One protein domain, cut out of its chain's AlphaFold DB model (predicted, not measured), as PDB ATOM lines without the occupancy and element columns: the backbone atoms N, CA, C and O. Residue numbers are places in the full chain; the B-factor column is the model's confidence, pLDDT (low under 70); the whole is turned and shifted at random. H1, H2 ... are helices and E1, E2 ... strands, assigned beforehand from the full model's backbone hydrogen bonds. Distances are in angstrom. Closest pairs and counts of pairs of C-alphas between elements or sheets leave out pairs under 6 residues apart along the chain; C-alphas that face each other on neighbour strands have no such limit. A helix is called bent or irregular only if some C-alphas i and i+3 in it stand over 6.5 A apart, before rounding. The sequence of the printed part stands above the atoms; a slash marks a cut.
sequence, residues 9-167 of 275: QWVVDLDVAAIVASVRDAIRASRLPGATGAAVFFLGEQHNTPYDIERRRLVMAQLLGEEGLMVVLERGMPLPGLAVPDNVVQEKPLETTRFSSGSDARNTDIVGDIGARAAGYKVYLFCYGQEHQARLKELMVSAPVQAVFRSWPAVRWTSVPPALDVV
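Overview. This is residues 9 to 167 of the 275 residues of an uncharacterized protein of Massilia sp. Root351 (UniProt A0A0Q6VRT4). A strongly twisted sheet of five parallel strands makes the core, with two helices packed on each face: the long H1 and H2 on one, H3 and H4 on the other. The short helices H5 and H6 lie off the sheet, towards opposite ends of its strands, and residues 95 to 100, in the loop after E3, stick out free. The printed part has 159 residues with six named helices and five named strands, in the order H1 E1 H2 E2 E3 H3 E4 H4 H5 E5 H6, and the class is mixed, helices and strands. The sheet's order is E3 E2 E4 E1 E5. The whole is compact, with a radius of gyration of the C-alphas of 15.2 A and spans of 44 by 41 by 33 A.

Arrangement. H1, residues 9 to 30, is on the sheet of E3 (88 to 90), E2 (69 to 73), E4 (123 to 129), E1 (38 to 45) and E5 (155 to 160). It lies over E4 and E1 at a height over the sheet of 9.7 A, along the strands, at 2 degrees to E1 on the local plane. E1 is parallel to E5, with N 40 and O 156 2.9 A apart, and to E4, with N 41 and O 124 2.8 A apart. H2, residues 50 to 63, is on the same face as H1, over E4 and E1, at a height of 10.0 A. H1 touches H2 with residues 12 to 20 alone; the closest C-alphas, of Val 12 and Arg 55, are 5.7 A apart. These helices run the same way at a steep tilt of 37 degrees, only just past shallow. E2 is parallel to E4, with N 70 and O 123 2.9 A apart, and to the edge strand E3, with N 89 and O 71 2.8 A apart. H3, residues 104 to 117, is on the opposite face, over E3 and E2, at a height of 10.2 A. H4, residues 130 to 140, is on the same face as H3, over E1 and only just over E4, at a height of 9.2 A. H3 touches H4 at a steep tilt of 56 degrees, the same way; the closest C-alphas, of Asn 107 and Leu 136, are 6.0 A apart. This gives three layers, helices on both faces of a sheet. Three split strand-helix-strand units, each with another strand between its two parallel strands, have right-handed crossovers: E1 H2 E2, E3 H3 E4, and E4 H4 H5 E5, where H5 is residues 146 to 149. H5 is not on the sheet, and touches H4 only at the corner, only just, with 3 pairs of C-alphas within 8 A; the closest are those of Met 140 and Gln 146, 5.9 A. H6, residues 163 to 167, is only just not on the sheet, with 4 pairs within 10 A; it is close to H2 but not clearly touching, the closest C-alphas being those of Tyr 51 and Ala 163, 6.6 A. Every O i to N i+4 pair is within hydrogen-bond range in H1, H2, H3 and H6; in H4 it is 5 of 7, and H5 is too short for such a pair.

Along the chain. H1 begins at C-alpha 9, (-46.200, -62.512, 56.786), and is 31.1 A long. E1 measures 22.0 A, H2 19.7 A, E2 12.9 A and E3 6.2 A. H3 is 20.3 A long and E4 19.0 A. H4, 16.0 A long, is irregular, with C-alphas 131 and 134 7.1 A apart. H5 is 5.1 A long, E5 15.7 A and H6 6.0 A, ending at C-alpha 167, (-41.241, -54.246, 64.868).

Size, cuts and confidence. The C-alphas farthest apart, of Pro 33 and Thr 97, are 46.3 A apart. The printed part has no cut. The links E2 to E3 and E3 to H3 are long. Mean pLDDT of the printed part is 72.3; 60 residues are under 70, among them 92 to 105 and 142 to 154.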
ATOM      1  N   GLN A   9     -45.359 -62.766  57.950       58.28
ATOM      2  CA  GLN A   9     -46.200 -62.512  56.786       58.28
ATOM      3  C   GLN A   9     -47.359 -61.581  57.141       58.28
ATOM      4  O   GLN A   9     -47.548 -60.581  56.462       58.28
ATOM      5  N   TRP A  10     -48.056 -61.822  58.253       55.62
ATOM      6  CA  TRP A  10     -49.112 -60.922  58.726       55.62
ATOM      7  C   TRP A  10     -48.624 -59.483  58.985       55.62
ATOM      8  O   TRP A  10     -49.310 -58.528  58.615       55.62
ATOM      9  N   VAL A  11     -47.437 -59.305  59.583       60.59
ATOM     10  CA  VAL A  11     -46.860 -57.962  59.810       60.59
ATOM     11  C   VAL A  11     -46.537 -57.281  58.481       60.59
ATOM     12  O   VAL A  11     -46.883 -56.114  58.290       60.59
ATOM     13  N   VAL A  12     -45.913 -58.013  57.555       64.44
ATOM     14  CA  VAL A  12     -45.620 -57.523  56.204       64.44
ATOM     15  C   VAL A  12     -46.913 -57.145  55.481       64.44
ATOM     16  O   VAL A  12     -46.983 -56.065  54.905       64.44
ATOM     17  N   ASP A  13     -47.950 -57.977  55.537       65.94
ATOM     18  CA  ASP A  13     -49.219 -57.746  54.846       65.94
ATOM     19  C   ASP A  13     -49.933 -56.489  55.362       65.94
ATOM     20  O   ASP A  13     -50.449 -55.701  54.562       65.94
ATOM     21  N   LEU A  14     -49.927 -56.257  56.681       64.56
ATOM     22  CA  LEU A  14     -50.474 -55.035  57.275       64.56
ATOM     23  C   LEU A  14     -49.697 -53.783  56.854       64.56
ATOM     24  O   LEU A  14     -50.316 -52.781  56.487       64.56
ATOM     25  N   ASP A  15     -48.362 -53.836  56.886       72.50
ATOM     26  CA  ASP A  15     -47.508 -52.720  56.460       72.50
ATOM     27  C   ASP A  15     -47.724 -52.415  54.970       72.50
ATOM     28  O   ASP A  15     -48.030 -51.284  54.586       72.50
ATOM     29  N   VAL A  16     -47.688 -53.447  54.120       79.69
ATOM     30  CA  VAL A  16     -47.949 -53.344  52.677       79.69
ATOM     31  C   VAL A  16     -49.325 -52.732  52.420       79.69
ATOM     32  O   VAL A  16     -49.429 -51.809  51.611       79.69
ATOM     33  N   ALA A  17     -50.380 -53.185  53.106       72.19
ATOM     34  CA  ALA A  17     -51.726 -52.642  52.934       72.19
ATOM     35  C   ALA A  17     -51.790 -51.142  53.271       72.19
ATOM     36  O   ALA A  17     -52.383 -50.367  52.515       72.19
ATOM     37  N   ALA A  18     -51.141 -50.716  54.359       72.69
ATOM     38  CA  ALA A  18     -51.087 -49.313  54.764       72.69
ATOM     39  C   ALA A  18     -50.303 -48.441  53.765       72.69
ATOM     40  O   ALA A  18     -50.752 -47.344  53.409       72.69
ATOM     41  N   ILE A  19     -49.163 -48.937  53.271       82.69
ATOM     42  CA  ILE A  19     -48.345 -48.265  52.250       82.69
ATOM     43  C   ILE A  19     -49.144 -48.111  50.953       82.69
ATOM     44  O   ILE A  19     -49.269 -47.003  50.430       82.69
ATOM     45  N   VAL A  20     -49.728 -49.203  50.454       86.25
ATOM     46  CA  VAL A  20     -50.501 -49.231  49.203       86.25
ATOM     47  C   VAL A  20     -51.704 -48.293  49.282       86.25
ATOM     48  O   VAL A  20     -51.934 -47.522  48.348       86.25
ATOM     49  N   ALA A  21     -52.447 -48.311  50.394       80.69
ATOM     50  CA  ALA A  21     -53.565 -47.398  50.611       80.69
ATOM     51  C   ALA A  21     -53.107 -45.931  50.571       80.69
ATOM     52  O   ALA A  21     -53.658 -45.132  49.815       80.69
ATOM     53  N   SER A  22     -52.035 -45.603  51.297       84.00
ATOM     54  CA  SER A  22     -51.489 -44.243  51.360       84.00
ATOM     55  C   SER A  22     -51.020 -43.728  49.996       84.00
ATOM     56  O   SER A  22     -51.270 -42.571  49.648       84.00
ATOM     57  N   VAL A  23     -50.365 -44.579  49.201       87.94
ATOM     58  CA  VAL A  23     -49.917 -44.225  47.845       87.94
ATOM     59  C   VAL A  23     -51.115 -44.014  46.919       87.94
ATOM     60  O   VAL A  23     -51.177 -42.996  46.228       87.94
ATOM     61  N   ARG A  24     -52.102 -44.918  46.926       91.94
ATOM     62  CA  ARG A  24     -53.311 -44.785  46.097       91.94
ATOM     63  C   ARG A  24     -54.121 -43.542  46.443       91.94
ATOM     64  O   ARG A  24     -54.622 -42.874  45.539       91.94
ATOM     65  N   ASP A  25     -54.207 -43.183  47.717       88.06
ATOM     66  CA  ASP A  25     -54.882 -41.958  48.138       88.06
ATOM     67  C   ASP A  25     -54.133 -40.705  47.676       88.06
ATOM     68  O   ASP A  25     -54.761 -39.755  47.206       88.06
ATOM     69  N   ALA A  26     -52.796 -40.717  47.697       89.00
ATOM     70  CA  ALA A  26     -52.002 -39.640  47.109       89.00
ATOM     71  C   ALA A  26     -52.209 -39.527  45.588       89.00
ATOM     72  O   ALA A  26     -52.355 -38.416  45.073       89.00
ATOM     73  N   ILE A  27     -52.290 -40.654  44.869       90.31
ATOM     74  CA  ILE A  27     -52.587 -40.671  43.427       90.31
ATOM     75  C   ILE A  27     -53.964 -40.059  43.172       90.31
ATOM     76  O   ILE A  27     -54.083 -39.144  42.355       90.31
ATOM     77  N   ARG A  28     -54.997 -40.497  43.901       90.38
ATOM     78  CA  ARG A  28     -56.359 -39.946  43.794       90.38
ATOM     79  C   ARG A  28     -56.377 -38.442  44.051       90.38
ATOM     80  O   ARG A  28     -56.938 -37.701  43.248       90.38
ATOM     81  N   ALA A  29     -55.715 -37.985  45.114       87.44
ATOM     82  CA  ALA A  29     -55.621 -36.567  45.446       87.44
ATOM     83  C   ALA A  29     -54.915 -35.755  44.345       87.44
ATOM     84  O   ALA A  29     -55.333 -34.642  44.037       87.44
ATOM     85  N   SER A  30     -53.892 -36.324  43.700       86.81
ATOM     86  CA  SER A  30     -53.138 -35.658  42.630       86.81
ATOM     87  C   SER A  30     -53.940 -35.429  41.338       86.81
ATOM     88  O   SER A  30     -53.581 -34.559  40.537       86.81
ATOM     89  N   ARG A  31     -55.026 -36.196  41.154       86.62
ATOM     90  CA  ARG A  31     -55.949 -36.129  40.009       86.62
ATOM     91  C   ARG A  31     -57.097 -35.135  40.216       86.62
ATOM     92  O   ARG A  31     -57.835 -34.865  39.271       86.62
ATOM     93  N   LEU A  32     -57.268 -34.597  41.425       86.06
ATOM     94  CA  LEU A  32     -58.314 -33.614  41.691       86.06
ATOM     95  C   LEU A  32     -58.031 -32.293  40.948       86.06
ATOM     96  O   LEU A  32     -56.869 -31.882  40.838       86.06
ATOM     97  N   PRO A  33     -59.071 -31.592  40.458       81.62
ATOM     98  CA  PRO A  33     -58.909 -30.270  39.860       81.62
ATOM     99  C   PRO A  33     -58.188 -29.311  40.815       81.62
ATOM    100  O   PRO A  33     -58.545 -29.205  41.986       81.62
ATOM    101  N   GLY A  34     -57.162 -28.615  40.321       77.19
ATOM    102  CA  GLY A  34     -56.374 -27.682  41.133       77.19
ATOM    103  C   GLY A  34     -55.335 -28.333  42.055       77.19
ATOM    104  O   GLY A  34     -54.706 -27.623  42.835       77.19
ATOM    105  N   ALA A  35     -55.100 -29.649  41.970       77.56
ATOM    106  CA  ALA A  35     -54.005 -30.291  42.690       77.56
ATOM    107  C   ALA A  35     -52.644 -29.776  42.188       77.56
ATOM    108  O   ALA A  35     -52.232 -30.061  41.060       77.56
ATOM    109  N   THR A  36     -51.933 -29.032  43.030       71.69
ATOM    110  CA  THR A  36     -50.633 -28.424  42.700       71.69
ATOM    111  C   THR A  36     -49.447 -29.120  43.367       71.69
ATOM    112  O   THR A  36     -48.313 -28.920  42.949       71.69
ATOM    113  N   GLY A  37     -49.687 -29.948  44.385       75.00
ATOM    114  CA  GLY A  37     -48.627 -30.615  45.137       75.00
ATOM    115  C   GLY A  37     -48.181 -31.953  44.550       75.00
ATOM    116  O   GLY A  37     -48.896 -32.573  43.759       75.00
ATOM    117  N   ALA A  38     -47.020 -32.413  45.013       82.75
ATOM    118  CA  ALA A  38     -46.542 -33.773  44.799       82.75
ATOM    119  C   ALA A  38     -46.385 -34.526  46.121       82.75
ATOM    120  O   ALA A  38     -46.168 -33.931  47.180       82.75
ATOM    121  N   ALA A  39     -46.471 -35.848  46.052       87.62
ATOM    122  CA  ALA A  39     -46.232 -36.746  47.168       87.62
ATOM    123  C   ALA A  39     -45.019 -37.625  46.869       87.62
ATOM    124  O   ALA A  39     -44.937 -38.251  45.815       87.62
ATOM    125  N   VAL A  40     -44.085 -37.686  47.811       87.81
ATOM    126  CA  VAL A  40     -42.899 -38.530  47.711       87.81
ATOM    127  C   VAL A  40     -42.868 -39.467  48.906       87.81
ATOM    128  O   VAL A  40     -42.836 -39.025  50.056       87.81
ATOM    129  N   PHE A  41     -42.868 -40.760  48.622       88.38
ATOM    130  CA  PHE A  41     -42.771 -41.835  49.593       88.38
ATOM    131  C   PHE A  41     -41.373 -42.436  49.523       88.38
ATOM    132  O   PHE A  41     -40.925 -42.838  48.455       88.38
ATOM    133  N   PHE A  42     -40.696 -42.510  50.663       87.56
ATOM    134  CA  PHE A  42     -39.472 -43.285  50.816       87.56
ATOM    135  C   PHE A  42     -39.813 -44.556  51.575       87.56
ATOM    136  O   PHE A  42     -40.135 -44.492  52.762       87.56
ATOM    137  N   LEU A  43     -39.756 -45.692  50.888       84.06
ATOM    138  CA  LEU A  43     -39.775 -46.997  51.521       84.06
ATOM    139  C   LEU A  43     -38.407 -47.191  52.175       84.06
ATOM    140  O   LEU A  43     -37.446 -47.516  51.486       84.06
ATOM    141  N   GLY A  44     -38.299 -46.881  53.469       71.00
ATOM    142  CA  GLY A  44     -37.037 -46.978  54.190       71.00
ATOM    143  C   GLY A  44     -36.650 -48.437  54.368       71.00
ATOM    144  O   GLY A  44     -37.325 -49.161  55.094       71.00
ATOM    145  N   GLU A  45     -35.580 -48.869  53.711       69.19
ATOM    146  CA  GLU A  45     -35.067 -50.235  53.812       69.19
ATOM    147  C   GLU A  45     -33.793 -50.287  54.659       69.19
ATOM    148  O   GLU A  45     -32.953 -49.386  54.602       69.19
ATOM    149  N   GLN A  46     -33.621 -51.370  55.414       62.81
ATOM    150  CA  GLN A  46     -32.372 -51.722  56.081       62.81
ATOM    151  C   GLN A  46     -31.699 -52.852  55.303       62.81
ATOM    152  O   GLN A  46     -31.750 -54.014  55.684       62.81
ATOM    153  N   HIS A  47     -31.064 -52.500  54.183       56.91
ATOM    154  CA  HIS A  47     -30.156 -53.365  53.418       56.91
ATOM    155  C   HIS A  47     -30.617 -54.829  53.230       56.91
ATOM    156  O   HIS A  47     -30.009 -55.756  53.770       56.91
ATOM    157  N   ASN A  48     -31.632 -55.058  52.388       58.72
ATOM    158  CA  ASN A  48     -32.041 -56.403  51.945       58.72
ATOM    159  C   ASN A  48     -32.318 -57.400  53.089       58.72
ATOM    160  O   ASN A  48     -31.987 -58.585  52.990       58.72
ATOM    161  N   THR A  49     -32.944 -56.958  54.180       60.34
ATOM    162  CA  THR A  49     -33.535 -57.911  55.129       60.34
ATOM    163  C   THR A  49     -34.628 -58.743  54.434       60.34
ATOM    164  O   THR A  49     -35.235 -58.273  53.466       60.34
ATOM    165  N   PRO A  50     -34.923 -59.974  54.897       59.53
ATOM    166  CA  PRO A  50     -36.050 -60.760  54.394       59.53
ATOM    167  C   PRO A  50     -37.376 -59.992  54.434       59.53
ATOM    168  O   PRO A  50     -38.151 -60.072  53.484       59.53
ATOM    169  N   TYR A  51     -37.596 -59.204  55.493       66.69
ATOM    170  CA  TYR A  51     -38.754 -58.321  55.616       66.69
ATOM    171  C   TYR A  51     -38.778 -57.266  54.509       66.69
ATOM    172  O   TYR A  51     -39.777 -57.149  53.807       66.69
ATOM    173  N   ASP A  52     -37.680 -56.529  54.308       71.31
ATOM    174  CA  ASP A  52     -37.620 -55.470  53.297       71.31
ATOM    175  C   ASP A  52     -37.762 -56.019  51.879       71.31
ATOM    176  O   ASP A  52     -38.464 -55.423  51.064       71.31
ATOM    177  N   ILE A  53     -37.153 -57.174  51.591       71.00
ATOM    178  CA  ILE A  53     -37.287 -57.852  50.297       71.00
ATOM    179  C   ILE A  53     -38.743 -58.236  50.044       71.00
ATOM    180  O   ILE A  53     -39.265 -57.937  48.971       71.00
ATOM    181  N   GLU A  54     -39.395 -58.887  51.007       71.38
ATOM    182  CA  GLU A  54     -40.761 -59.378  50.839       71.38
ATOM    183  C   GLU A  54     -41.776 -58.231  50.807       71.38
ATOM    184  O   GLU A  54     -42.608 -58.162  49.900       71.38
ATOM    185  N   ARG A  55     -41.635 -57.258  51.712       76.44
ATOM    186  CA  ARG A  55     -42.411 -56.015  51.711       76.44
ATOM    187  C   ARG A  55     -42.290 -55.302  50.376       76.44
ATOM    188  O   ARG A  55     -43.304 -54.985  49.760       76.44
ATOM    189  N   ARG A  56     -41.067 -55.073  49.893       78.56
ATOM    190  CA  ARG A  56     -40.841 -54.441  48.592       78.56
ATOM    191  C   ARG A  56     -41.476 -55.254  47.474       78.56
ATOM    192  O   ARG A  56     -42.158 -54.674  46.637       78.56
ATOM    193  N   ARG A  57     -41.278 -56.575  47.447       78.00
ATOM    194  CA  ARG A  57     -41.860 -57.462  46.429       78.00
ATOM    195  C   ARG A  57     -43.380 -57.308  46.370       78.00
ATOM    196  O   ARG A  57     -43.926 -57.176  45.279       78.00
ATOM    197  N   LEU A  58     -44.047 -57.292  47.522       79.00
ATOM    198  CA  LEU A  58     -45.501 -57.175  47.626       79.00
ATOM    199  C   LEU A  58     -46.014 -55.766  47.305       79.00
ATOM    200  O   LEU A  58     -46.996 -55.640  46.574       79.00
ATOM    201  N   VAL A  59     -45.336 -54.710  47.772       85.38
ATOM    202  CA  VAL A  59     -45.641 -53.317  47.395       85.38
ATOM    203  C   VAL A  59     -45.518 -53.146  45.879       85.38
ATOM    204  O   VAL A  59     -46.433 -52.636  45.236       85.38
ATOM    205  N   MET A  60     -44.421 -53.630  45.293       83.81
ATOM    206  CA  MET A  60     -44.180 -53.568  43.852       83.81
ATOM    207  C   MET A  60     -45.212 -54.376  43.068       83.81
ATOM    208  O   MET A  60     -45.741 -53.872  42.088       83.81
ATOM    209  N   ALA A  61     -45.563 -55.585  43.512       82.62
ATOM    210  CA  ALA A  61     -46.585 -56.396  42.850       82.62
ATOM    211  C   ALA A  61     -47.962 -55.708  42.789       82.62
ATOM    212  O   ALA A  61     -48.737 -55.990  41.880       82.62
ATOM    213  N   GLN A  62     -48.269 -54.818  43.738       87.31
ATOM    214  CA  GLN A  62     -49.555 -54.119  43.797       87.31
ATOM    215  C   GLN A  62     -49.552 -52.733  43.149       87.31
ATOM    216  O   GLN A  62     -50.614 -52.274  42.734       87.31
ATOM    217  N   LEU A  63     -48.404 -52.053  43.110       88.94
ATOM    218  CA  LEU A  63     -48.306 -50.662  42.652       88.94
ATOM    219  C   LEU A  63     -47.595 -50.499  41.306       88.94
ATOM    220  O   LEU A  63     -47.724 -49.450  40.672       88.94
ATOM    221  N   LEU A  64     -46.827 -51.494  40.857       84.38
ATOM    222  CA  LEU A  64     -46.144 -51.420  39.572       84.38
ATOM    223  C   LEU A  64     -47.180 -51.351  38.442       84.38
ATOM    224  O   LEU A  64     -47.997 -52.252  38.277       84.38
ATOM    225  N   GLY A  65     -47.133 -50.267  37.667       79.62
ATOM    226  CA  GLY A  65     -48.086 -49.994  36.587       79.62
ATOM    227  C   GLY A  65     -49.294 -49.137  36.987       79.62
ATOM    228  O   GLY A  65     -50.103 -48.819  36.119       79.62
ATOM    229  N   GLU A  66     -49.409 -48.713  38.251       87.56
ATOM    230  CA  GLU A  66     -50.422 -47.729  38.654       87.56
ATOM    231  C   GLU A  66     -50.195 -46.398  37.922       87.56
ATOM    232  O   GLU A  66     -49.124 -45.784  37.976       87.56
ATOM    233  N   GLU A  67     -51.225 -45.930  37.224       87.19
ATOM    234  CA  GLU A  67     -51.155 -44.703  36.438       87.19
ATOM    235  C   GLU A  67     -50.986 -43.474  37.352       87.19
ATOM    236  O   GLU A  67     -51.724 -43.273  38.322       87.19
ATOM    237  N   GLY A  68     -50.030 -42.603  37.023       87.00
ATOM    238  CA  GLY A  68     -49.713 -41.413  37.820       87.00
ATOM    239  C   GLY A  68     -48.741 -41.662  38.982       87.00
ATOM    240  O   GLY A  68     -48.420 -40.712  39.702       87.00
ATOM    241  N   LEU A  69     -48.228 -42.889  39.128       90.88
ATOM    242  CA  LEU A  69     -47.134 -43.238  40.036       90.88
ATOM    243  C   LEU A  69     -45.820 -43.425  39.273       90.88
ATOM    244  O   LEU A  69     -45.755 -44.232  38.347       90.88
ATOM    245  N   MET A  70     -44.765 -42.738  39.717       90.00
ATOM    246  CA  MET A  70     -43.387 -43.047  39.340       90.00
ATOM    247  C   MET A  70     -42.715 -43.872  40.440       90.00
ATOM    248  O   MET A  70     -42.710 -43.474  41.606       90.00
ATOM    249  N   VAL A  71     -42.117 -45.004  40.076       88.88
ATOM    250  CA  VAL A  71     -41.339 -45.844  40.997       88.88
ATOM    251  C   VAL A  71     -39.853 -45.620  40.740       88.88
ATOM    252  O   VAL A  71     -39.399 -45.674  39.600       88.88
ATOM    253  N   VAL A  72     -39.087 -45.383  41.799       86.69
ATOM    254  CA  VAL A  72     -37.645 -45.144  41.745       86.69
ATOM    255  C   VAL A  72     -36.929 -46.258  42.505       86.69
ATOM    256  O   VAL A  72     -37.193 -46.477  43.688       86.69
ATOM    257  N   LEU A  73     -36.037 -46.974  41.823       79.06
ATOM    258  CA  LEU A  73     -35.421 -48.209  42.303       79.06
ATOM    259  C   LEU A  73     -33.897 -48.088  42.414       79.06
ATOM    260  O   LEU A  73     -33.223 -47.777  41.430       79.06
ATOM    261  N   GLU A  74     -33.357 -48.434  43.583       72.81
ATOM    262  CA  GLU A  74     -31.930 -48.687  43.795       72.81
ATOM    263  C   GLU A  74     -31.383 -49.834  42.912       72.81
ATOM    264  O   GLU A  74     -32.083 -50.784  42.532       72.81
ATOM    265  N   ARG A  75     -30.088 -49.751  42.579       65.81
ATOM    266  CA  ARG A  75     -29.352 -50.733  41.772       65.81
ATOM    267  C   ARG A  75     -29.504 -52.162  42.292       65.81
ATOM    268  O   ARG A  75     -29.304 -52.454  43.468       65.81
ATOM    269  N   GLY A  76     -29.673 -53.094  41.354       55.78
ATOM    270  CA  GLY A  76     -29.620 -54.530  41.635       55.78
ATOM    271  C   GLY A  76     -30.921 -55.097  42.192       55.78
ATOM    272  O   GLY A  76     -30.977 -56.290  42.479       55.78
ATOM    273  N   MET A  77     -31.971 -54.280  42.296       61.16
ATOM    274  CA  MET A  77     -33.302 -54.781  42.592       61.16
ATOM    275  C   MET A  77     -33.894 -55.486  41.365       61.16
ATOM    276  O   MET A  77     -34.007 -54.869  40.301       61.16
ATOM    277  N   PRO A  78     -34.252 -56.777  41.483       54.03
ATOM    278  CA  PRO A  78     -34.852 -57.512  40.385       54.03
ATOM    279  C   PRO A  78     -36.270 -56.993  40.140       54.03
ATOM    280  O   PRO A  78     -37.129 -57.068  41.017       54.03
ATOM    281  N   LEU A  79     -36.517 -56.489  38.934       58.59
ATOM    282  CA  LEU A  79     -37.871 -56.295  38.430       58.59
ATOM    283  C   LEU A  79     -38.383 -57.642  37.896       58.59
ATOM    284  O   LEU A  79     -37.661 -58.306  37.143       58.59
ATOM    285  N   PRO A  80     -39.589 -58.087  38.278       47.53
ATOM    286  CA  PRO A  80     -40.149 -59.321  37.751       47.53
ATOM    287  C   PRO A  80     -40.535 -59.140  36.276       47.53
ATOM    288  O   PRO A  80     -41.591 -58.596  36.001       47.53
ATOM    289  N   GLY A  81     -39.691 -59.632  35.358       48.91
ATOM    290  CA  GLY A  81     -40.024 -59.965  33.963       48.91
ATOM    291  C   GLY A  81     -40.473 -58.825  33.027       48.91
ATOM    292  O   GLY A  81     -41.440 -58.127  33.285       48.91
ATOM    293  N   LEU A  82     -39.837 -58.768  31.847       48.91
ATOM    294  CA  LEU A  82     -40.121 -57.877  30.706       48.91
ATOM    295  C   LEU A  82     -39.861 -56.381  30.966       48.91
ATOM    296  O   LEU A  82     -39.704 -55.946  32.097       48.91
ATOM    297  N   ALA A  83     -39.645 -55.647  29.870       59.94
ATOM    298  CA  ALA A  83     -39.031 -54.319  29.812       59.94
ATOM    299  C   ALA A  83     -39.430 -53.378  30.962       59.94
ATOM    300  O   ALA A  83     -40.601 -53.286  31.317       59.94
ATOM    301  N   VAL A  84     -38.439 -52.655  31.502       65.19
ATOM    302  CA  VAL A  84     -38.642 -51.651  32.554       65.19
ATOM    303  C   VAL A  84     -39.709 -50.656  32.082       65.19
ATOM    304  O   VAL A  84     -39.469 -49.981  31.079       65.19
ATOM    305  N   PRO A  85     -40.873 -50.568  32.755       73.12
ATOM    306  CA  PRO A  85     -41.929 -49.647  32.356       73.12
ATOM    307  C   PRO A  85     -41.453 -48.190  32.381       73.12
ATOM    308  O   PRO A  85     -40.596 -47.827  33.189       73.12
ATOM    309  N   ASP A  86     -42.039 -47.324  31.552       74.75
ATOM    310  CA  ASP A  86     -41.627 -45.912  31.450       74.75
ATOM    311  C   ASP A  86     -41.778 -45.139  32.769       74.75
ATOM    312  O   ASP A  86     -41.029 -44.194  33.037       74.75
ATOM    313  N   ASN A  87     -42.713 -45.574  33.622       76.25
ATOM    314  CA  ASN A  87     -42.945 -45.027  34.955       76.25
ATOM    315  C   ASN A  87     -41.981 -45.568  36.026       76.25
ATOM    316  O   ASN A  87     -42.153 -45.272  37.209       76.25
ATOM    317  N   VAL A  88     -40.966 -46.341  35.633       81.75
ATOM    318  CA  VAL A  88     -39.906 -46.828  36.514       81.75
ATOM    319  C   VAL A  88     -38.581 -46.161  36.158       81.75
ATOM    320  O   VAL A  88     -38.100 -46.223  35.024       81.75
ATOM    321  N   VAL A  89     -37.958 -45.548  37.160       81.62
ATOM    322  CA  VAL A  89     -36.585 -45.056  37.095       81.62
ATOM    323  C   VAL A  89     -35.722 -46.002  37.910       81.62
ATOM    324  O   VAL A  89     -35.849 -46.084  39.128       81.62
ATOM    325  N   GLN A  90     -34.849 -46.740  37.235       76.25
ATOM    326  CA  GLN A  90     -33.900 -47.627  37.892       76.25
ATOM    327  C   GLN A  90     -32.511 -47.008  37.853       76.25
ATOM    328  O   GLN A  90     -32.065 -46.532  36.808       76.25
ATOM    329  N   GLU A  91     -31.810 -47.060  38.979       70.69
ATOM    330  CA  GLU A  91     -30.401 -46.702  39.028       70.69
ATOM    331  C   GLU A  91     -29.601 -47.557  38.027       70.69
ATOM    332  O   GLU A  91     -29.548 -48.788  38.130       70.69
ATOM    333  N   LYS A  92     -28.986 -46.899  37.039       62.53
ATOM    334  CA  LYS A  92     -28.250 -47.575  35.966       62.53
ATOM    335  C   LYS A  92     -27.024 -48.310  36.530       62.53
ATOM    336  O   LYS A  92     -26.267 -47.735  37.318       62.53
ATOM    337  N   PRO A  93     -26.757 -49.559  36.110       52.28
ATOM    338  CA  PRO A  93     -25.461 -50.173  36.345       52.28
ATOM    339  C   PRO A  93     -24.416 -49.403  35.530       52.28
ATOM    340  O   PRO A  93     -24.456 -49.399  34.305       52.28
ATOM    341  N   LEU A  94     -23.492 -48.718  36.199       49.59
ATOM    342  CA  LEU A  94     -22.411 -48.027  35.500       49.59
ATOM    343  C   LEU A  94     -21.427 -49.051  34.944       49.59
ATOM    344  O   LEU A  94     -20.868 -49.856  35.693       49.59
ATOM    345  N   GLU A  95     -21.198 -48.985  33.635       42.47
ATOM    346  CA  GLU A  95     -20.258 -49.840  32.898       42.47
ATOM    347  C   GLU A  95     -18.815 -49.716  33.420       42.47
ATOM    348  O   GLU A  95     -18.004 -50.629  33.272       42.47
ATOM    349  N   THR A  96     -18.500 -48.619  34.111       38.84
ATOM    350  CA  THR A  96     -17.201 -48.362  34.725       38.84
ATOM    351  C   THR A  96     -17.340 -48.334  36.248       38.84
ATOM    352  O   THR A  96     -17.861 -47.390  36.834       38.84
ATOM    353  N   THR A  97     -16.874 -49.389  36.909       45.25
ATOM    354  CA  THR A  97     -16.777 -49.512  38.374       45.25
ATOM    355  C   THR A  97     -16.284 -48.237  39.078       45.25
ATOM    356  O   THR A  97     -15.229 -47.739  38.692       45.25
ATOM    357  N   ARG A  98     -16.974 -47.820  40.161       38.59
ATOM    358  CA  ARG A  98     -16.465 -47.218  41.434       38.59
ATOM    359  C   ARG A  98     -17.394 -46.145  42.033       38.59
ATOM    360  O   ARG A  98     -16.945 -45.063  42.394       38.59
ATOM    361  N   PHE A  99     -18.663 -46.457  42.254       40.38
ATOM    362  CA  PHE A  99     -19.379 -45.751  43.317       40.38
ATOM    363  C   PHE A  99     -19.481 -46.662  44.534       40.38
ATOM    364  O   PHE A  99     -20.050 -47.752  44.464       40.38
ATOM    365  N   SER A 100     -18.857 -46.232  45.632       47.69
ATOM    366  CA  SER A 100     -19.123 -46.767  46.962       47.69
ATOM    367  C   SER A 100     -20.574 -46.462  47.348       47.69
ATOM    368  O   SER A 100     -21.202 -45.544  46.804       47.69
ATOM    369  N   SER A 101     -21.119 -47.225  48.296       48.25
ATOM    370  CA  SER A 101     -22.314 -46.807  49.038       48.25
ATOM    371  C   SER A 101     -22.136 -45.347  49.486       48.25
ATOM    372  O   SER A 101     -21.072 -44.992  49.995       48.25
ATOM    373  N   GLY A 102     -23.120 -44.487  49.207       51.84
ATOM    374  CA  GLY A 102     -23.066 -43.057  49.548       51.84
ATOM    375  C   GLY A 102     -22.436 -42.104  48.520       51.84
ATOM    376  O   GLY A 102     -22.229 -40.940  48.846       51.84
ATOM    377  N   SER A 103     -22.122 -42.528  47.289       61.44
ATOM    378  CA  SER A 103     -21.653 -41.572  46.271       61.44
ATOM    379  C   SER A 103     -22.762 -40.613  45.812       61.44
ATOM    380  O   SER A 103     -23.765 -41.036  45.239       61.44
ATOM    381  N   ASP A 104     -22.531 -39.313  45.994       67.06
ATOM    382  CA  ASP A 104     -23.419 -38.215  45.582       67.06
ATOM    383  C   ASP A 104     -23.735 -38.178  44.083       67.06
ATOM    384  O   ASP A 104     -24.803 -37.710  43.684       67.06
ATOM    385  N   ALA A 105     -22.841 -38.710  43.249       69.38
ATOM    386  CA  ALA A 105     -23.079 -38.829  41.818       69.38
ATOM    387  C   ALA A 105     -24.279 -39.749  41.524       69.38
ATOM    388  O   ALA A 105     -25.111 -39.408  40.694       69.38
ATOM    389  N   ARG A 106     -24.457 -40.838  42.295       71.25
ATOM    390  CA  ARG A 106     -25.606 -41.758  42.156       71.25
ATOM    391  C   ARG A 106     -26.934 -41.048  42.416       71.25
ATOM    392  O   ARG A 106     -27.881 -41.179  41.645       71.25
ATOM    393  N   ASN A 107     -26.993 -40.285  43.507       76.62
ATOM    394  CA  ASN A 107     -28.197 -39.549  43.885       76.62
ATOM    395  C   ASN A 107     -28.473 -38.387  42.910       76.62
ATOM    396  O   ASN A 107     -29.622 -38.004  42.711       76.62
ATOM    397  N   THR A 108     -27.433 -37.827  42.291       76.88
ATOM    398  CA  THR A 108     -27.571 -36.769  41.283       76.88
ATOM    399  C   THR A 108     -28.119 -37.327  39.971       76.88
ATOM    400  O   THR A 108     -29.061 -36.760  39.418       76.88
ATOM    401  N   ASP A 109     -27.593 -38.465  39.513       77.56
ATOM    402  CA  ASP A 109     -28.027 -39.130  38.281       77.56
ATOM    403  C   ASP A 109     -29.497 -39.558  38.356       77.56
ATOM    404  O   ASP A 109     -30.266 -39.271  37.439       77.56
ATOM    405  N   ILE A 110     -29.920 -40.178  39.467       81.19
ATOM    406  CA  ILE A 110     -31.315 -40.614  39.630       81.19
ATOM    407  C   ILE A 110     -32.275 -39.421  39.646       81.19
ATOM    408  O   ILE A 110     -33.330 -39.460  39.019       81.19
ATOM    409  N   VAL A 111     -31.902 -38.330  40.319       79.25
ATOM    410  CA  VAL A 111     -32.718 -37.115  40.385       79.25
ATOM    411  C   VAL A 111     -32.778 -36.445  39.006       79.25
ATOM    412  O   VAL A 111     -33.853 -36.003  38.600       79.25
ATOM    413  N   GLY A 112     -31.683 -36.456  38.241       78.19
ATOM    414  CA  GLY A 112     -31.655 -36.023  36.841       78.19
ATOM    415  C   GLY A 112     -32.561 -36.856  35.925       78.19
ATOM    416  O   GLY A 112     -33.358 -36.286  35.178       78.19
ATOM    417  N   ASP A 113     -32.503 -38.188  36.026       80.00
ATOM    418  CA  ASP A 113     -33.365 -39.107  35.267       80.00
ATOM    419  C   ASP A 113     -34.851 -38.906  35.624       80.00
ATOM    420  O   ASP A 113     -35.709 -38.918  34.735       80.00
ATOM    421  N   ILE A 114     -35.164 -38.648  36.902       80.50
ATOM    422  CA  ILE A 114     -36.512 -38.251  37.323       80.50
ATOM    423  C   ILE A 114     -36.899 -36.931  36.659       80.50
ATOM    424  O   ILE A 114     -37.963 -36.861  36.057       80.50
ATOM    425  N   GLY A 115     -36.054 -35.899  36.718       75.62
ATOM    426  CA  GLY A 115     -36.328 -34.597  36.102       75.62
ATOM    427  C   GLY A 115     -36.638 -34.693  34.605       75.62
ATOM    428  O   GLY A 115     -37.557 -34.032  34.126       75.62
ATOM    429  N   ALA A 116     -35.942 -35.569  33.877       75.38
ATOM    430  CA  ALA A 116     -36.188 -35.808  32.455       75.38
ATOM    431  C   ALA A 116     -37.529 -36.518  32.168       75.38
ATOM    432  O   ALA A 116     -38.098 -36.336  31.093       75.38
ATOM    433  N   ARG A 117     -38.040 -37.320  33.112       74.62
ATOM    434  CA  ARG A 117     -39.251 -38.155  32.955       74.62
ATOM    435  C   ARG A 117     -40.472 -37.651  33.725       74.62
ATOM    436  O   ARG A 117     -41.578 -38.142  33.522       74.62
ATOM    437  N   ALA A 118     -40.295 -36.692  34.625       63.53
ATOM    438  CA  ALA A 118     -41.298 -36.258  35.594       63.53
ATOM    439  C   ALA A 118     -42.462 -35.454  34.991       63.53
ATOM    440  O   ALA A 118     -43.405 -35.127  35.711       63.53
ATOM    441  N   ALA A 119     -42.442 -35.165  33.686       62.03
ATOM    442  CA  ALA A 119     -43.557 -34.547  32.980       62.03
ATOM    443  C   ALA A 119     -44.783 -35.486  32.972       62.03
ATOM    444  O   ALA A 119     -44.984 -36.259  32.042       62.03
ATOM    445  N   GLY A 120     -45.591 -35.438  34.035       68.12
ATOM    446  CA  GLY A 120     -46.845 -36.192  34.158       68.12
ATOM    447  C   GLY A 120     -47.052 -36.906  35.496       68.12
ATOM    448  O   GLY A 120     -48.179 -37.287  35.799       68.12
ATOM    449  N   TYR A 121     -46.014 -37.036  36.325       81.88
ATOM    450  CA  TYR A 121     -46.105 -37.729  37.612       81.88
ATOM    451  C   TYR A 121     -46.114 -36.730  38.771       81.88
ATOM    452  O   TYR A 121     -45.345 -35.776  38.797       81.88
ATOM    453  N   LYS A 122     -47.007 -36.951  39.740       83.94
ATOM    454  CA  LYS A 122     -47.090 -36.174  40.992       83.94
ATOM    455  C   LYS A 122     -46.901 -37.047  42.228       83.94
ATOM    456  O   LYS A 122     -46.881 -36.532  43.341       83.94
ATOM    457  N   VAL A 123     -46.775 -38.360  42.048       89.38
ATOM    458  CA  VAL A 123     -46.554 -39.314  43.131       89.38
ATOM    459  C   VAL A 123     -45.320 -40.143  42.815       89.38
ATOM    460  O   VAL A 123     -45.206 -40.693  41.721       89.38
ATOM    461  N   TYR A 124     -44.408 -40.219  43.779       89.94
ATOM    462  CA  TYR A 124     -43.129 -40.909  43.665       89.94
ATOM    463  C   TYR A 124     -42.983 -41.921  44.794       89.94
ATOM    464  O   TYR A 124     -43.196 -41.572  45.955       89.94
ATOM    465  N   LEU A 125     -42.576 -43.145  44.468       91.06
ATOM    466  CA  LEU A 125     -42.224 -44.183  45.433       91.06
ATOM    467  C   LEU A 125     -40.752 -44.556  45.259       91.06
ATOM    468  O   LEU A 125     -40.384 -45.172  44.266       91.06
ATOM    469  N   PHE A 126     -39.919 -44.188  46.226       88.88
ATOM    470  CA  PHE A 126     -38.511 -44.555  46.287       88.88
ATOM    471  C   PHE A 126     -38.349 -45.831  47.109       88.88
ATOM    472  O   PHE A 126     -38.662 -45.837  48.298       88.88
ATOM    473  N   CYS A 127     -37.817 -46.883  46.495       84.31
ATOM    474  CA  CYS A 127     -37.356 -48.091  47.176       84.31
ATOM    475  C   CYS A 127     -35.829 -48.012  47.287       84.31
ATOM    476  O   CYS A 127     -35.122 -48.327  46.329       84.31
ATOM    477  N   TYR A 128     -35.344 -47.485  48.411       77.19
ATOM    478  CA  TYR A 128     -33.931 -47.190  48.667       77.19
ATOM    479  C   TYR A 128     -33.595 -47.453  50.135       77.19
ATOM    480  O   TYR A 128     -34.449 -47.307  51.014       77.19
ATOM    481  N   GLY A 129     -32.320 -47.735  50.407       74.06
ATOM    482  CA  GLY A 129     -31.790 -47.676  51.768       74.06
ATOM    483  C   GLY A 129     -32.092 -46.332  52.449       74.06
ATOM    484  O   GLY A 129     -31.995 -45.260  51.836       74.06
ATOM    485  N   GLN A 130     -32.491 -46.377  53.724       75.69
ATOM    486  CA  GLN A 130     -32.876 -45.191  54.503       75.69
ATOM    487  C   GLN A 130     -31.777 -44.111  54.532       75.69
ATOM    488  O   GLN A 130     -32.075 -42.915  54.565       75.69
ATOM    489  N   GLU A 131     -30.509 -44.512  54.459       74.00
ATOM    490  CA  GLU A 131     -29.341 -43.634  54.419       74.00
ATOM    491  C   GLU A 131     -29.340 -42.662  53.227       74.00
ATOM    492  O   GLU A 131     -28.770 -41.573  53.314       74.00
ATOM    493  N   HIS A 132     -30.018 -43.003  52.127       77.44
ATOM    494  CA  HIS A 132     -30.099 -42.160  50.933       77.44
ATOM    495  C   HIS A 132     -31.147 -41.045  51.050       77.44
ATOM    496  O   HIS A 132     -31.105 -40.065  50.301       77.44
ATOM    497  N   GLN A 133     -32.085 -41.163  51.993       83.38
ATOM    498  CA  GLN A 133     -33.280 -40.328  52.042       83.38
ATOM    499  C   GLN A 133     -32.969 -38.833  52.182       83.38
ATOM    500  O   GLN A 133     -33.529 -38.016  51.449       83.38
ATOM    501  N   ALA A 134     -32.111 -38.462  53.138       82.75
ATOM    502  CA  ALA A 134     -31.787 -37.059  53.399       82.75
ATOM    503  C   ALA A 134     -31.168 -36.403  52.159       82.75
ATOM    504  O   ALA A 134     -31.591 -35.326  51.740       82.75
ATOM    505  N   ARG A 135     -30.244 -37.113  51.509       82.12
ATOM    506  CA  ARG A 135     -29.534 -36.593  50.347       82.12
ATOM    507  C   ARG A 135     -30.417 -36.485  49.105       82.12
ATOM    508  O   ARG A 135     -30.341 -35.488  48.392       82.12
ATOM    509  N   LEU A 136     -31.288 -37.466  48.860       81.06
ATOM    510  CA  LEU A 136     -32.258 -37.407  47.760       81.06
ATOM    511  C   LEU A 136     -33.234 -36.241  47.941       81.06
ATOM    512  O   LEU A 136     -33.478 -35.502  46.988       81.06
ATOM    513  N   LYS A 137     -33.727 -36.017  49.168       84.06
ATOM    514  CA  LYS A 137     -34.563 -34.851  49.493       84.06
ATOM    515  C   LYS A 137     -33.853 -33.545  49.152       84.06
ATOM    516  O   LYS A 137     -34.437 -32.719  48.459       84.06
ATOM    517  N   GLU A 138     -32.607 -33.375  49.597       82.88
ATOM    518  CA  GLU A 138     -31.801 -32.183  49.305       82.88
ATOM    519  C   GLU A 138     -31.615 -31.948  47.804       82.88
ATOM    520  O   GLU A 138     -31.779 -30.825  47.337       82.88
ATOM    521  N   LEU A 139     -31.286 -32.992  47.039       78.62
ATOM    522  CA  LEU A 139     -31.024 -32.877  45.603       78.62
ATOM    523  C   LEU A 139     -32.286 -32.570  44.792       78.62
ATOM    524  O   LEU A 139     -32.241 -31.764  43.867       78.62
ATOM    525  N   MET A 140     -33.428 -33.148  45.165       77.00
ATOM    526  CA  MET A 140     -34.716 -32.828  44.537       77.00
ATOM    527  C   MET A 140     -35.128 -31.369  44.785       77.00
ATOM    528  O   MET A 140     -35.829 -30.774  43.967       77.00
ATOM    529  N   VAL A 141     -34.665 -30.772  45.889       75.69
ATOM    530  CA  VAL A 141     -34.906 -29.363  46.219       75.69
ATOM    531  C   VAL A 141     -33.703 -28.458  45.959       75.69
ATOM    532  O   VAL A 141     -33.775 -27.300  46.354       75.69
ATOM    533  N   SER A 142     -32.644 -28.894  45.266       69.38
ATOM    534  CA  SER A 142     -31.502 -28.044  44.885       69.38
ATOM    535  C   SER A 142     -31.416 -27.792  43.367       69.38
ATOM    536  O   SER A 142     -31.933 -28.547  42.543       69.38
ATOM    537  N   ALA A 143     -30.814 -26.671  42.962       51.41
ATOM    538  CA  ALA A 143     -30.526 -26.385  41.552       51.41
ATOM    539  C   ALA A 143     -29.316 -27.232  41.111       51.41
ATOM    540  O   ALA A 143     -28.369 -27.316  41.893       51.41
ATOM    541  N   PRO A 144     -29.288 -27.846  39.905       54.88
ATOM    542  CA  PRO A 144     -30.091 -27.575  38.700       54.88
ATOM    543  C   PRO A 144     -31.357 -28.432  38.510       54.88
ATOM    544  O   PRO A 144     -32.137 -28.155  37.600       54.88
ATOM    545  N   VAL A 145     -31.605 -29.443  39.347       57.81
ATOM    546  CA  VAL A 145     -32.720 -30.394  39.140       57.81
ATOM    547  C   VAL A 145     -34.062 -29.886  39.696       57.81
ATOM    548  O   VAL A 145     -35.140 -30.363  39.344       57.81
ATOM    549  N   GLN A 146     -34.006 -28.808  40.473       58.34
ATOM    550  CA  GLN A 146     -35.135 -28.061  41.020       58.34
ATOM    551  C   GLN A 146     -36.204 -27.613  40.019       58.34
ATOM    552  O   GLN A 146     -37.320 -27.359  40.452       58.34
ATOM    553  N   ALA A 147     -35.906 -27.422  38.729       59.97
ATOM    554  CA  ALA A 147     -36.842 -26.760  37.812       59.97
ATOM    555  C   ALA A 147     -38.201 -27.482  37.719       59.97
ATOM    556  O   ALA A 147     -39.243 -26.828  37.690       59.97
ATOM    557  N   VAL A 148     -38.195 -28.817  37.761       62.22
ATOM    558  CA  VAL A 148     -39.420 -29.628  37.754       62.22
ATOM    559  C   VAL A 148     -40.092 -29.632  39.131       62.22
ATOM    560  O   VAL A 148     -41.292 -29.389  39.234       62.22
ATOM    561  N   PHE A 149     -39.317 -29.802  40.204       62.50
ATOM    562  CA  PHE A 149     -39.830 -29.884  41.578       62.50
ATOM    563  C   PHE A 149     -40.322 -28.541  42.147       62.50
ATOM    564  O   PHE A 149     -41.224 -28.520  42.980       62.50
ATOM    565  N   ARG A 150     -39.793 -27.406  41.670       58.94
ATOM    566  CA  ARG A 150     -40.250 -26.045  42.016       58.94
ATOM    567  C   ARG A 150     -41.645 -25.731  41.477       58.94
ATOM    568  O   ARG A 150     -42.286 -24.818  41.989       58.94
ATOM    569  N   SER A 151     -42.114 -26.462  40.462       60.41
ATOM    570  CA  SER A 151     -43.485 -26.313  39.954       60.41
ATOM    571  C   SER A 151     -44.540 -26.856  40.926       60.41
ATOM    572  O   SER A 151     -45.730 -26.594  40.747       60.41
ATOM    573  N   TRP A 152     -44.115 -27.565  41.979       65.12
ATOM    574  CA  TRP A 152     -44.990 -28.078  43.024       65.12
ATOM    575  C   TRP A 152     -44.884 -27.210  44.278       65.12
ATOM    576  O   TRP A 152     -43.942 -27.364  45.057       65.12
ATOM    577  N   PRO A 153     -45.847 -26.300  44.521       57.62
ATOM    578  CA  PRO A 153     -45.840 -25.415  45.688       57.62
ATOM    579  C   PRO A 153     -45.851 -26.144  47.042       57.62
ATOM    580  O   PRO A 153     -45.569 -25.518  48.061       57.62
ATOM    581  N   ALA A 154     -46.146 -27.449  47.075       68.00
ATOM    582  CA  ALA A 154     -46.016 -28.282  48.264       68.00
ATOM    583  C   ALA A 154     -45.585 -29.710  47.895       68.00
ATOM    584  O   ALA A 154     -46.298 -30.414  47.178       68.00
ATOM    585  N   VAL A 155     -44.439 -30.153  48.420       72.44
ATOM    586  CA  VAL A 155     -44.017 -31.559  48.356       72.44
ATOM    587  C   VAL A 155     -44.259 -32.199  49.715       72.44
ATOM    588  O   VAL A 155     -43.659 -31.804  50.716       72.44
ATOM    589  N   ARG A 156     -45.141 -33.200  49.759       80.50
ATOM    590  CA  ARG A 156     -45.354 -34.013  50.956       80.50
ATOM    591  C   ARG A 156     -44.350 -35.157  50.967       80.50
ATOM    592  O   ARG A 156     -44.463 -36.094  50.182       80.50
ATOM    593  N   TRP A 157     -43.405 -35.089  51.894       80.81
ATOM    594  CA  TRP A 157     -42.422 -36.139  52.127       80.81
ATOM    595  C   TRP A 157     -42.936 -37.127  53.172       80.81
ATOM    596  O   TRP A 157     -43.171 -36.745  54.316       80.81
ATOM    597  N   THR A 158     -43.069 -38.396  52.800       80.69
ATOM    598  CA  THR A 158     -43.472 -39.474  53.708       80.69
ATOM    599  C   THR A 158     -42.329 -40.475  53.821       80.69
ATOM    600  O   THR A 158     -41.898 -41.041  52.818       80.69
ATOM    601  N   SER A 159     -41.817 -40.677  55.034       78.38
ATOM    602  CA  SER A 159     -40.880 -41.765  55.333       78.38
ATOM    603  C   SER A 159     -41.689 -42.949  55.840       78.38
ATOM    604  O   SER A 159     -42.372 -42.820  56.855       78.38
ATOM    605  N   VAL A 160     -41.624 -44.078  55.147       72.62
ATOM    606  CA  VAL A 160     -42.154 -45.337  55.665       72.62
ATOM    607  C   VAL A 160     -41.061 -45.958  56.539       72.62
ATOM    608  O   VAL A 160     -39.932 -46.096  56.055       72.62
ATOM    609  N   PRO A 161     -41.352 -46.271  57.812       64.50
ATOM    610  CA  PRO A 161     -40.353 -46.778  58.740       64.50
ATOM    611  C   PRO A 161     -39.698 -48.084  58.247       64.50
ATOM    612  O   PRO A 161     -40.356 -48.901  57.590       64.50
ATOM    613  N   PRO A 162     -38.409 -48.307  58.558       60.38
ATOM    614  CA  PRO A 162     -37.748 -49.588  58.335       60.38
ATOM    615  C   PRO A 162     -38.315 -50.686  59.241       60.38
ATOM    616  O   PRO A 162     -38.988 -50.408  60.236       60.38
ATOM    617  N   ALA A 163     -37.976 -51.938  58.923       57.62
ATOM    618  CA  ALA A 163     -38.393 -53.125  59.674       57.62
ATOM    619  C   ALA A 163     -38.229 -52.971  61.199       57.62
ATOM    620  O   ALA A 163     -39.146 -53.301  61.947       57.62
ATOM    621  N   LEU A 164     -37.102 -52.410  61.665       53.03
ATOM    622  CA  LEU A 164     -36.847 -52.190  63.097       53.03
ATOM    623  C   LEU A 164     -37.910 -51.347  63.785       53.03
ATOM    624  O   LEU A 164     -38.334 -51.684  64.887       53.03
ATOM    625  N   ASP A 165     -38.328 -50.266  63.141       58.94
ATOM    626  CA  ASP A 165     -39.251 -49.304  63.730       58.94
ATOM    627  C   ASP A 165     -40.679 -49.864  63.722       58.94
ATOM    628  O   ASP A 165     -41.414 -49.709  64.700       58.94
ATOM    629  N   VAL A 166     -41.044 -50.603  62.667       59.94
ATOM    630  CA  VAL A 166     -42.317 -51.339  62.592       59.94
ATOM    631  C   VAL A 166     -42.381 -52.396  63.693       59.94
ATOM    632  O   VAL A 166     -43.354 -52.460  64.443       59.94
ATOM    633  N   VAL A 167     -41.319 -53.190  63.852       54.81
ATOM    634  CA  VAL A 167     -41.241 -54.246  64.868       54.81
ATOM    635  C   VAL A 167     -41.183 -53.667  66.286       54.81
ATOM    636  O   VAL A 167     -41.805 -54.216  67.197       54.81
TER     637      VAL A 167